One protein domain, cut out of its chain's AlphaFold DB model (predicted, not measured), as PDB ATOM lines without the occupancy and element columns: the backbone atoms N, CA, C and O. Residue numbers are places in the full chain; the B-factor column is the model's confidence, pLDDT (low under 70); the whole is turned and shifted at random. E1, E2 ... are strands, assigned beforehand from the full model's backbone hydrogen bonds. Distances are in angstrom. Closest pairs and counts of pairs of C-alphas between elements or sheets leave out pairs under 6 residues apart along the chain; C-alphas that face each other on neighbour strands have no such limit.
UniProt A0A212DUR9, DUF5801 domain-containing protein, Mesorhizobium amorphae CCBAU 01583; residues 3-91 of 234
ATOM      1  N   VAL A   3     500.694 -18.136 658.232       96.75
ATOM      2  CA  VAL A   3     501.930 -18.424 657.491       96.75
ATOM      3  C   VAL A   3     501.611 -18.412 656.005       96.75
ATOM      4  O   VAL A   3     500.717 -19.135 655.566       96.75
ATOM      5  N   GLY A   4     502.337 -17.597 655.244       95.62
ATOM      6  CA  GLY A   4     502.358 -17.669 653.789       95.62
ATOM      7  C   GLY A   4     503.301 -18.785 653.361       95.62
ATOM      8  O   GLY A   4     504.473 -18.770 653.729       95.62
ATOM      9  N   VAL A   5     502.798 -19.769 652.615       96.62
ATOM     10  CA  VAL A   5     503.582 -20.923 652.150       96.62
ATOM     11  C   VAL A   5     503.697 -20.924 650.633       96.62
ATOM     12  O   VAL A   5     502.734 -20.616 649.930       96.62
ATOM     13  N   VAL A   6     504.869 -21.298 650.127       96.69
ATOM     14  CA  VAL A   6     505.100 -21.428 648.685       96.69
ATOM     15  C   VAL A   6     504.343 -22.644 648.151       96.69
ATOM     16  O   VAL A   6     504.392 -23.725 648.742       96.69
ATOM     17  N   SER A   7     503.677 -22.480 647.008       95.25
ATOM     18  CA  SER A   7     503.003 -23.562 646.289       95.25
ATOM     19  C   SER A   7     503.749 -23.882 644.993       95.25
ATOM     20  O   SER A   7     503.842 -23.046 644.098       95.25
ATOM     21  N   GLY A   8     504.267 -25.104 644.885       94.44
ATOM     22  CA  GLY A   8     505.038 -25.575 643.733       94.44
ATOM     23  C   GLY A   8     506.511 -25.139 643.728       94.44
ATOM     24  O   GLY A   8     506.988 -24.440 644.619       94.44
ATOM     25  N   GLY A   9     507.254 -25.611 642.723       94.94
ATOM     26  CA  GLY A   9     508.667 -25.268 642.527       94.94
ATOM     27  C   GLY A   9     509.627 -25.804 643.598       94.94
ATOM     28  O   GLY A   9     509.299 -26.703 644.374       94.94
ATOM     29  N   THR A  10     510.841 -25.252 643.612       95.44
ATOM     30  CA  THR A  10     511.959 -25.679 644.475       95.44
ATOM     31  C   THR A  10     511.693 -25.449 645.965       95.44
ATOM     32  O   THR A  10     512.150 -26.232 646.794       95.44
ATOM     33  N   PHE A  11     510.924 -24.411 646.311       95.12
ATOM     34  CA  PHE A  11     510.615 -24.038 647.696       95.12
ATOM     35  C   PHE A  11     509.235 -24.527 648.170       95.12
ATOM     36  O   PHE A  11     508.766 -24.092 649.218       95.12
ATOM     37  N   ASN A  12     508.572 -25.425 647.430       97.50
ATOM     38  CA  ASN A  12     507.219 -25.893 647.744       97.50
ATOM     39  C   ASN A  12     507.054 -26.316 649.218       97.50
ATOM     40  O   ASN A  12     507.805 -27.152 649.723       97.50
ATOM     41  N   GLY A  13     506.033 -25.774 649.884       96.94
ATOM     42  CA  GLY A  13     505.710 -26.055 651.282       96.94
ATOM     43  C   GLY A  13     506.579 -25.327 652.312       96.94
ATOM     44  O   GLY A  13     506.308 -25.449 653.506       96.94
ATOM     45  N   GLN A  14     507.592 -24.564 651.891       97.94
ATOM     46  CA  GLN A  14     508.349 -23.695 652.791       97.94
ATOM     47  C   GLN A  14     507.549 -22.430 653.112       97.94
ATOM     48  O   GLN A  14     506.773 -21.939 652.288       97.94
ATOM     49  N   ALA A  15     507.735 -21.907 654.323       97.19
ATOM     50  CA  ALA A  15     507.181 -20.617 654.708       97.19
ATOM     51  C   ALA A  15     507.943 -19.501 653.981       97.19
ATOM     52  O   ALA A  15     509.160 -19.427 654.095       97.19
ATOM     53  N   ALA A  16     507.228 -18.639 653.262       96.38
ATOM     54  CA  ALA A  16     507.781 -17.419 652.678       96.38
ATOM     55  C   ALA A  16     507.737 -16.257 653.678       96.38
ATOM     56  O   ALA A  16     508.676 -15.474 653.755       96.38
ATOM     57  N   PHE A  17     506.673 -16.182 654.483       96.69
ATOM     58  CA  PHE A  17     506.527 -15.210 655.565       96.69
ATOM     59  C   PHE A  17     505.576 -15.724 656.656       96.69
ATOM     60  O   PHE A  17     504.755 -16.617 656.420       96.69
ATOM     61  N   ALA A  18     505.644 -15.137 657.848       97.44
ATOM     62  CA  ALA A  18     504.699 -15.349 658.936       97.44
ATOM     63  C   ALA A  18     504.179 -14.019 659.488       97.44
ATOM     64  O   ALA A  18     504.899 -13.029 659.571       97.44
ATOM     65  N   ILE A  19     502.909 -14.019 659.890       97.38
ATOM     66  CA  ILE A  19     502.219 -12.875 660.481       97.38
ATOM     67  C   ILE A  19     501.650 -13.304 661.828       97.38
ATOM     68  O   ILE A  19     500.945 -14.314 661.955       97.38
ATOM     69  N   SER A  20     501.931 -12.528 662.865       96.25
ATOM     70  CA  SER A  20     501.379 -12.745 664.197       96.25
ATOM     71  C   SER A  20     500.820 -11.452 664.772       96.25
ATOM     72  O   SER A  20     501.220 -10.362 664.379       96.25
ATOM     73  N   ILE A  21     499.862 -11.585 665.687       95.19
ATOM     74  CA  ILE A  21     499.293 -10.464 666.430       95.19
ATOM     75  C   ILE A  21     499.413 -10.760 667.920       95.19
ATOM     76  O   ILE A  21     499.053 -11.846 668.386       95.19
ATOM     77  N   ASN A  22     499.934  -9.803 668.677       94.81
ATOM     78  CA  ASN A  22     499.964  -9.869 670.123       94.81
ATOM     79  C   ASN A  22     498.555  -9.588 670.659       94.81
ATOM     80  O   ASN A  22     498.065  -8.467 670.575       94.81
ATOM     81  N   ALA A  23     497.909 -10.597 671.243       90.12
ATOM     82  CA  ALA A  23     496.514 -10.491 671.672       90.12
ATOM     83  C   ALA A  23     496.261  -9.440 672.773       90.12
ATOM     84  O   ALA A  23     495.133  -8.982 672.918       90.12
ATOM     85  N   ALA A  24     497.280  -9.054 673.550       89.94
ATOM     86  CA  ALA A  24     497.135  -8.075 674.628       89.94
ATOM     87  C   ALA A  24     497.315  -6.623 674.151       89.94
ATOM     88  O   ALA A  24     496.710  -5.716 674.712       89.94
ATOM     89  N   THR A  25     498.158  -6.399 673.140       92.62
ATOM     90  CA  THR A  25     498.523  -5.050 672.661       92.62
ATOM     91  C   THR A  25     497.977  -4.727 671.274       92.62
ATOM     92  O   THR A  25     497.956  -3.565 670.888       92.62
ATOM     93  N   GLY A  26     497.564  -5.739 670.509       90.44
ATOM     94  CA  GLY A  26     497.201  -5.608 669.098       90.44
ATOM     95  C   GLY A  26     498.396  -5.425 668.157       90.44
ATOM     96  O   GLY A  26     498.185  -5.287 666.957       90.44
ATOM     97  N   ALA A  27     499.634  -5.430 668.663       94.44
ATOM     98  CA  ALA A  27     500.824  -5.266 667.833       94.44
ATOM     99  C   ALA A  27     500.954  -6.421 666.830       94.44
ATOM    100  O   ALA A  27     500.907  -7.590 667.223       94.44
ATOM    101  N   VAL A  28     501.122  -6.084 665.551       95.25
ATOM    102  CA  VAL A  28     501.339  -7.043 664.464       95.25
ATOM    103  C   VAL A  28     502.835  -7.164 664.194       95.25
ATOM    104  O   VAL A  28     503.534  -6.159 664.099       95.25
ATOM    105  N   THR A  29     503.316  -8.396 664.058       95.94
ATOM    106  CA  THR A  29     504.687  -8.703 663.640       95.94
ATOM    107  C   THR A  29     504.641  -9.491 662.341       95.94
ATOM    108  O   THR A  29     503.883 -10.461 662.237       95.94
ATOM    109  N   VAL A  30     505.469  -9.079 661.383       95.62
ATOM    110  CA  VAL A  30     505.705  -9.775 660.117       95.62
ATOM    111  C   VAL A  30     507.160 -10.228 660.089       95.62
ATOM    112  O   VAL A  30     508.056  -9.450 660.403       95.62
ATOM    113  N   GLU A  31     507.379 -11.483 659.719       95.50
ATOM    114  CA  GLU A  31     508.701 -12.042 659.447       95.50
ATOM    115  C   GLU A  31     508.711 -12.602 658.027       95.50
ATOM    116  O   GLU A  31     507.827 -13.384 657.674       95.50
ATOM    117  N   GLN A  32     509.698 -12.219 657.222       93.94
ATOM    118  CA  GLN A  32     509.922 -12.757 655.883       93.94
ATOM    119  C   GLN A  32     511.101 -13.732 655.926       93.94
ATOM    120  O   GLN A  32     512.136 -13.446 656.526       93.94
ATOM    121  N   TYR A  33     510.933 -14.895 655.303       94.69
ATOM    122  CA  TYR A  33     511.930 -15.967 655.278       94.69
ATOM    123  C   TYR A  33     512.490 -16.224 653.879       94.69
ATOM    124  O   TYR A  33     513.608 -16.718 653.756       94.69
ATOM    125  N   LEU A  34     511.716 -15.913 652.838       92.88
ATOM    126  CA  LEU A  34     512.109 -16.048 651.438       92.88
ATOM    127  C   LEU A  34     511.872 -14.722 650.715       92.88
ATOM    128  O   LEU A  34     510.883 -14.039 651.000       92.88
ATOM    129  N   SER A  35     512.740 -14.402 649.753       88.75
ATOM    130  CA  SER A  35     512.492 -13.322 648.797       88.75
ATOM    131  C   SER A  35     511.158 -13.560 648.094       88.75
ATOM    132  O   SER A  35     510.811 -14.700 647.761       88.75
ATOM    133  N   LEU A  36     510.394 -12.487 647.924       89.31
ATOM    134  CA  LEU A  36     509.150 -12.504 647.169       89.31
ATOM    135  C   LEU A  36     509.442 -11.952 645.778       89.31
ATOM    136  O   LEU A  36     510.292 -11.090 645.634       89.31
ATOM    137  N   ASP A  37     508.780 -12.520 644.777       87.69
ATOM    138  CA  ASP A  37     508.878 -12.061 643.393       87.69
ATOM    139  C   ASP A  37     507.978 -10.836 643.233       87.69
ATOM    140  O   ASP A  37     506.776 -10.905 643.536       87.69
ATOM    141  N   HIS A  38     508.559  -9.727 642.791       88.31
ATOM    142  CA  HIS A  38     507.848  -8.474 642.613       88.31
ATOM    143  C   HIS A  38     507.409  -8.301 641.154       88.31
ATOM    144  O   HIS A  38     508.018  -8.817 640.220       88.31
ATOM    145  N   PRO A  39     506.252  -7.666 640.906       86.75
ATOM    146  CA  PRO A  39     505.773  -7.505 639.544       86.75
ATOM    147  C   PRO A  39     506.647  -6.514 638.764       86.75
ATOM    148  O   PRO A  39     507.255  -5.625 639.328       86.75
ATOM    149  N   ALA A  40     506.576  -6.579 637.433       85.69
ATOM    150  CA  ALA A  40     507.080  -5.538 636.527       85.69
ATOM    151  C   ALA A  40     508.604  -5.310 636.465       85.69
ATOM    152  O   ALA A  40     508.994  -4.344 635.816       85.69
ATOM    153  N   GLU A  41     509.411  -6.235 636.986       83.19
ATOM    154  CA  GLU A  41     510.866  -6.398 636.800       83.19
ATOM    155  C   GLU A  41     511.563  -5.429 635.821       83.19
ATOM    156  O   GLU A  41     511.225  -5.332 634.628       83.19
ATOM    157  N   ALA A  42     512.619  -4.759 636.286       82.94
ATOM    158  CA  ALA A  42     513.496  -3.960 635.437       82.94
ATOM    159  C   ALA A  42     514.025  -4.779 634.245       82.94
ATOM    160  O   ALA A  42     514.765  -5.752 634.372       82.94
ATOM    161  N   THR A  43     513.707  -4.327 633.034       84.56
ATOM    162  CA  THR A  43     514.202  -4.916 631.789       84.56
ATOM    163  C   THR A  43     514.725  -3.841 630.849       84.56
ATOM    164  O   THR A  43     514.347  -2.672 630.906       84.56
ATOM    165  N   ALA A  44     515.518  -4.246 629.857       82.94
ATOM    166  CA  ALA A  44     515.879  -3.345 628.763       82.94
ATOM    167  C   ALA A  44     514.641  -2.768 628.036       82.94
ATOM    168  O   ALA A  44     514.716  -1.684 627.463       82.94
ATOM    169  N   GLY A  45     513.500  -3.472 628.067       85.56
ATOM    170  CA  GLY A  45     512.249  -3.047 627.433       85.56
ATOM    171  C   GLY A  45     511.519  -1.914 628.160       85.56
ATOM    172  O   GLY A  45     510.838  -1.134 627.498       85.56
ATOM    173  N   ASN A  46     511.675  -1.798 629.485       83.69
ATOM    174  CA  ASN A  46     511.130  -0.688 630.279       83.69
ATOM    175  C   ASN A  46     512.198   0.356 630.660       83.69
ATOM    176  O   ASN A  46     511.891   1.350 631.306       83.69
ATOM    177  N   GLY A  47     513.439   0.180 630.194       82.69
ATOM    178  CA  GLY A  47     514.538   1.091 630.503       82.69
ATOM    179  C   GLY A  47     515.070   0.933 631.927       82.69
ATOM    180  O   GLY A  47     515.659   1.879 632.439       82.69
ATOM    181  N   PHE A  48     514.879  -0.243 632.537       79.94
ATOM    182  CA  PHE A  48     515.305  -0.566 633.900       79.94
ATOM    183  C   PHE A  48     514.716   0.379 634.956       79.94
ATOM    184  O   PHE A  48     515.422   0.855 635.838       79.94
ATOM    185  N   ASN A  49     513.425   0.693 634.833       79.19
ATOM    186  CA  ASN A  49     512.744   1.684 635.669       79.19
ATOM    187  C   ASN A  49     511.765   1.091 636.698       79.19
ATOM    188  O   ASN A  49     510.984   1.851 637.266       79.19
ATOM    189  N   SER A  50     511.780  -0.232 636.880       83.50
ATOM    190  CA  SER A  50     510.973  -0.944 637.873       83.50
ATOM    191  C   SER A  50     511.917  -1.641 638.839       83.50
ATOM    192  O   SER A  50     512.611  -2.577 638.451       83.50
ATOM    193  N   TYR A  51     512.044  -1.056 640.016       80.94
ATOM    194  CA  TYR A  51     512.957  -1.479 641.067       80.94
ATOM    195  C   TYR A  51     512.415  -1.102 642.456       80.94
ATOM    196  O   TYR A  51     513.162  -1.100 643.415       80.94
ATOM    197  N   ASP A  52     511.162  -0.660 642.571       82.06
ATOM    198  CA  ASP A  52     510.538  -0.279 643.849       82.06
ATOM    199  C   ASP A  52     509.042  -0.563 643.727       82.06
ATOM    200  O   ASP A  52     508.224   0.299 643.375       82.06
ATOM    201  N   GLU A  53     508.699  -1.840 643.883       87.81
ATOM    202  CA  GLU A  53     507.348  -2.339 643.700       87.81
ATOM    203  C   GLU A  53     506.746  -2.865 644.994       87.81
ATOM    204  O   GLU A  53     507.361  -3.581 645.775       87.81
ATOM    205  N   THR A  54     505.460  -2.587 645.176       89.62
ATOM    206  CA  THR A  54     504.700  -3.117 646.303       89.62
ATOM    207  C   THR A  54     503.982  -4.407 645.922       89.62
ATOM    208  O   THR A  54     503.140  -4.432 645.018       89.62
ATOM    209  N   LEU A  55     504.207  -5.463 646.703       91.69
ATOM    210  CA  LEU A  55     503.387  -6.667 646.715       91.69
ATOM    211  C   LEU A  55     502.421  -6.642 647.908       91.69
ATOM    212  O   LEU A  55     502.824  -6.524 649.064       91.69
ATOM    213  N   ALA A  56     501.125  -6.796 647.640       92.44
ATOM    214  CA  ALA A  56     500.088  -6.827 648.670       92.44
ATOM    215  C   ALA A  56     499.471  -8.220 648.820       92.44
ATOM    216  O   ALA A  56     499.386  -9.001 647.867       92.44
ATOM    217  N   LEU A  57     498.961  -8.513 650.018       94.25
ATOM    218  CA  LEU A  57     498.098  -9.671 650.218       94.25
ATOM    219  C   LEU A  57     496.796  -9.513 649.418       94.25
ATOM    220  O   LEU A  57     496.240  -8.420 649.306       94.25
ATOM    221  N   ALA A  58     496.257 -10.622 648.906       93.62
ATOM    222  CA  ALA A  58     494.947 -10.608 648.260       93.62
ATOM    223  C   ALA A  58     493.866 -10.124 649.246       93.62
ATOM    224  O   ALA A  58     493.841 -10.560 650.399       93.62
ATOM    225  N   SER A  59     492.954  -9.256 648.803       95.88
ATOM    226  CA  SER A  59     491.864  -8.770 649.662       95.88
ATOM    227  C   SER A  59     491.054  -9.936 650.245       95.88
ATOM    228  O   SER A  59     490.750 -10.911 649.555       95.88
ATOM    229  N   GLY A  60     490.733  -9.841 651.536       95.19
ATOM    230  CA  GLY A  60     490.030 -10.872 652.296       95.19
ATOM    231  C   GLY A  60     490.878 -12.075 652.722       95.19
ATOM    232  O   GLY A  60     490.330 -13.000 653.321       95.19
ATOM    233  N   SER A  61     492.184 -12.099 652.440       94.69
ATOM    234  CA  SER A  61     493.060 -13.225 652.811       94.69
ATOM    235  C   SER A  61     493.532 -13.193 654.267       94.69
ATOM    236  O   SER A  61     493.890 -14.238 654.814       94.69
ATOM    237  N   LEU A  62     493.494 -12.027 654.917       96.06
ATOM    238  CA  LEU A  62     493.886 -11.848 656.309       96.06
ATOM    239  C   LEU A  62     492.817 -11.082 657.091       96.06
ATOM    240  O   LEU A  62     492.520  -9.924 656.809       96.06
ATOM    241  N   GLY A  63     492.267 -11.734 658.114       94.94
ATOM    242  CA  GLY A  63     491.218 -11.176 658.959       94.94
ATOM    243  C   GLY A  63     491.588 -11.150 660.440       94.94
ATOM    244  O   GLY A  63     492.258 -12.056 660.935       94.94
ATOM    245  N   VAL A  64     491.103 -10.135 661.155       94.38
ATOM    246  CA  VAL A  64     491.252  -9.992 662.612       94.38
ATOM    247  C   VAL A  64     489.878  -9.947 663.276       94.38
ATOM    248  O   VAL A  64     488.951  -9.308 662.779       94.38
ATOM    249  N   THR A  65     489.755 -10.611 664.422       94.19
ATOM    250  CA  THR A  65     488.607 -10.498 665.325       94.19
ATOM    251  C   THR A  65     489.079 -10.092 666.712       94.19
ATOM    252  O   THR A  65     490.200 -10.393 667.122       94.19
ATOM    253  N   VAL A  66     488.213  -9.396 667.442       91.50
ATOM    254  CA  VAL A  66     488.456  -8.990 668.827       91.50
ATOM    255  C   VAL A  66     487.324  -9.527 669.686       91.50
ATOM    256  O   VAL A  66     486.158  -9.411 669.315       91.50
ATOM    257  N   ALA A  67     487.663 -10.111 670.833       92.25
ATOM    258  CA  ALA A  67     486.697 -10.519 671.842       92.25
ATOM    259  C   ALA A  67     486.808  -9.603 673.062       92.25
ATOM    260  O   ALA A  67     487.905  -9.370 673.573       92.25
ATOM    261  N   VAL A  68     485.672  -9.096 673.531       90.44
ATOM    262  CA  VAL A  68     485.548  -8.378 674.802       90.44
ATOM    263  C   VAL A  68     484.858  -9.278 675.817       90.44
ATOM    264  O   VAL A  68     484.034 -10.113 675.447       90.44
ATOM    265  N   LYS A  69     485.212  -9.116 677.090       92.94
ATOM    266  CA  LYS A  69     484.651  -9.871 678.207       92.94
ATOM    267  C   LYS A  69     484.299  -8.910 679.336       92.94
ATOM    268  O   LYS A  69     485.132  -8.064 679.664       92.94
ATOM    269  N   ASP A  70     483.102  -9.013 679.896       89.88
ATOM    270  CA  ASP A  70     482.678  -8.175 681.020       89.88
ATOM    271  C   ASP A  70     482.967  -8.823 682.390       89.88
ATOM    272  O   ASP A  70     483.683  -9.826 682.502       89.88
ATOM    273  N   GLY A  71     482.504  -8.169 683.459       88.31
ATOM    274  CA  GLY A  71     482.882  -8.474 684.840       88.31
ATOM    275  C   GLY A  71     482.334  -9.794 685.389       88.31
ATOM    276  O   GLY A  71     482.924 -10.338 686.323       88.31
ATOM    277  N   ASP A  72     481.248 -10.321 684.826       92.06
ATOM    278  CA  ASP A  72     480.651 -11.614 685.180       92.06
ATOM    279  C   ASP A  72     480.942 -12.726 684.162       92.06
ATOM    280  O   ASP A  72     480.579 -13.879 684.401       92.06
ATOM    281  N   ASN A  73     481.790 -12.429 683.172       91.69
ATOM    282  CA  ASN A  73     482.385 -13.330 682.186       91.69
ATOM    283  C   ASN A  73     481.600 -13.541 680.886       91.69
ATOM    284  O   ASN A  73     481.985 -14.442 680.128       91.69
ATOM    285  N   ASP A  74     480.605 -12.716 680.579       94.81
ATOM    286  CA  ASP A  74     479.978 -12.734 679.262       94.81
ATOM    287  C   ASP A  74     480.969 -12.224 678.208       94.81
ATOM    288  O   ASP A  74     481.736 -11.285 678.429       94.81
ATOM    289  N   THR A  75     480.997 -12.882 677.045       95.19
ATOM    290  CA  THR A  75     481.916 -12.548 675.947       95.19
ATOM    291  C   THR A  75     481.162 -12.132 674.696       95.19
ATOM    292  O   THR A  75     480.256 -12.842 674.259       95.19
ATOM    293  N   ALA A  76     481.611 -11.056 674.054       95.31
ATOM    294  CA  ALA A  76     481.172 -10.667 672.720       95.31
ATOM    295  C   ALA A  76     482.373 -10.609 671.769       95.31
ATOM    296  O   ALA A  76     483.402 -10.023 672.102       95.31
ATOM    297  N   THR A  77     482.235 -11.192 670.578       96.00
ATOM    298  CA  THR A  77     483.276 -11.194 669.538       96.00
ATOM    299  C   THR A  77     482.839 -10.325 668.367       96.00
ATOM    300  O   THR A  77     481.680 -10.366 667.955       96.00
ATOM    301  N   SER A  78     483.762  -9.536 667.823       94.81
ATOM    302  CA  SER A  78     483.523  -8.724 666.635       94.81
ATOM    303  C   SER A  78     483.301  -9.586 665.389       94.81
ATOM    304  O   SER A  78     483.736 -10.737 665.311       94.81
ATOM    305  N   ASN A  79     482.722  -8.984 664.350       96.12
ATOM    306  CA  ASN A  79     482.879  -9.508 662.995       96.12
ATOM    307  C   ASN A  79     484.366  -9.489 662.591       96.12
ATOM    308  O   ASN A  79     485.159  -8.727 663.155       96.12
ATOM    309  N   THR A  80     484.731 -10.304 661.600       95.88
ATOM    310  CA  THR A  80     486.073 -10.280 661.009       95.88
ATOM    311  C   THR A  80     486.293  -8.970 660.261       95.88
ATOM    312  O   THR A  80     485.549  -8.652 659.335       95.88
ATOM    313  N   ALA A  81     487.327  -8.230 660.648       95.25
ATOM    314  CA  ALA A  81     487.832  -7.095 659.892       95.25
ATOM    315  C   ALA A  81     488.918  -7.577 658.921       95.25
ATOM    316  O   ALA A  81     489.862  -8.237 659.354       95.25
ATOM    317  N   ASP A  82     488.786  -7.258 657.632       96.25
ATOM    318  CA  ASP A  82     489.842  -7.498 656.642       96.25
ATOM    319  C   ASP A  82     490.992  -6.510 656.871       96.25
ATOM    320  O   ASP A  82     490.788  -5.295 656.897       96.25
ATOM    321  N   VAL A  83     492.199  -7.043 657.047       95.19
ATOM    322  CA  VAL A  83     493.432  -6.269 657.228       95.19
ATOM    323  C   VAL A  83     494.475  -6.595 656.159       95.19
ATOM    324  O   VAL A  83     495.620  -6.176 656.285       95.19
ATOM    325  N   SER A  84     494.097  -7.311 655.095       95.06
ATOM    326  CA  SER A  84     495.014  -7.735 654.025       95.06
ATOM    327  C   SER A  84     495.775  -6.552 653.419       95.06
ATOM    328  O   SER A  84     496.985  -6.620 653.247       95.06
ATOM    329  N   ASN A  85     495.091  -5.424 653.205       93.62
ATOM    330  CA  ASN A  85     495.678  -4.210 652.623       93.62
ATOM    331  C   ASN A  85     496.567  -3.413 653.598       93.62
ATOM    332  O   ASN A  85     497.089  -2.371 653.217       93.62
ATOM    333  N   GLN A  86     496.690  -3.841 654.859       94.06
ATOM    334  CA  GLN A  86     497.608  -3.227 655.826       94.06
ATOM    335  C   GLN A  86     498.977  -3.912 655.851       94.06
ATOM    336  O   GLN A  86     499.871  -3.433 656.540       94.06
ATOM    337  N   ILE A  87     499.130  -5.033 655.139       94.44
ATOM    338  CA  ILE A  87     500.386  -5.769 655.038       94.44
ATOM    339  C   ILE A  87     500.837  -5.742 653.581       94.44
ATOM    340  O   ILE A  87     500.190  -6.325 652.706       94.44
ATOM    341  N   THR A  88     501.955  -5.069 653.348       94.00
ATOM    342  CA  THR A  88     502.632  -4.979 652.058       94.00
ATOM    343  C   THR A  88     504.083  -5.418 652.205       94.00
ATOM    344  O   THR A  88     504.659  -5.342 653.291       94.00
ATOM    345  N   PHE A  89     504.644  -5.918 651.113       92.00
ATOM    346  CA  PHE A  89     506.051  -6.254 650.970       92.00
ATOM    347  C   PHE A  89     506.589  -5.388 649.841       92.00
ATOM    348  O   PHE A  89     506.213  -5.590 648.687       92.00
ATOM    349  N   ASP A  90     507.406  -4.408 650.187       89.00
ATOM    350  CA  ASP A  90     507.996  -3.495 649.216       89.00
ATOM    351  C   ASP A  90     509.349  -4.053 648.763       89.00
ATOM    352  O   ASP A  90     510.083  -4.617 649.579       89.00
ATOM    353  N   ASP A  91     509.611  -3.975 647.462       84.06
ATOM    354  CA  ASP A  91     510.931  -4.213 646.879       84.06
ATOM    355  C   ASP A  91     511.770  -2.955 647.042       84.06
ATOM    356  O   ASP A  91     511.254  -1.853 646.857       84.06
TER     357      ASP A  91
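This is residues 3 to 91 of the 234 residues of the protein "DUF5801 domain-containing protein" of Mesorhizobium amorphae CCBAU 01583 (UniProt A0A212DUR9). With little regular structure, this is a long, thin ribbon, paired at E4 and E7, at residues 63 to 64 with 81 to 82, and at one tip by E5 and E6; a small meander, E1 E2 E3, each strand the antiparallel neighbour of the one before, lies beside its middle. The 89 printed residues, all strand in class, hold seven strands, E1 to E7 along the chain, with 27 residues, and no named helix. The whole is only just loose, close to extended, with a radius of gyration of the C-alphas of 18.1 A and spans of 67 by 27 by 20 A.

E2, residues 15 to 21, forms antiparallel hairpins with E1, residues 3 to 5 (N 4 and O 17, 2.9 A), and E3, residues 28 to 32 (N 18 and O 31, 2.8 A). E4, residues 54 to 56, is antiparallel to E7, residues 88 to 90; N 55 and O 89 are 2.8 A apart. E5, residues 67 to 69, and E6, residues 75 to 77, form an antiparallel hairpin; N 68 and O 76 are 2.8 A apart.

E2 measures 17.4 A and E3 13.4 A from first to last C-alpha. E1 begins at (501.930, -18.424, 657.491); E7 ends at (507.996, -3.495, 649.216).

The C-alphas farthest apart, of Ala 44 and Asp 72, are 67.0 A apart. E3 to E4 is a long link; the printed part has no cut. No printed residue is under 70.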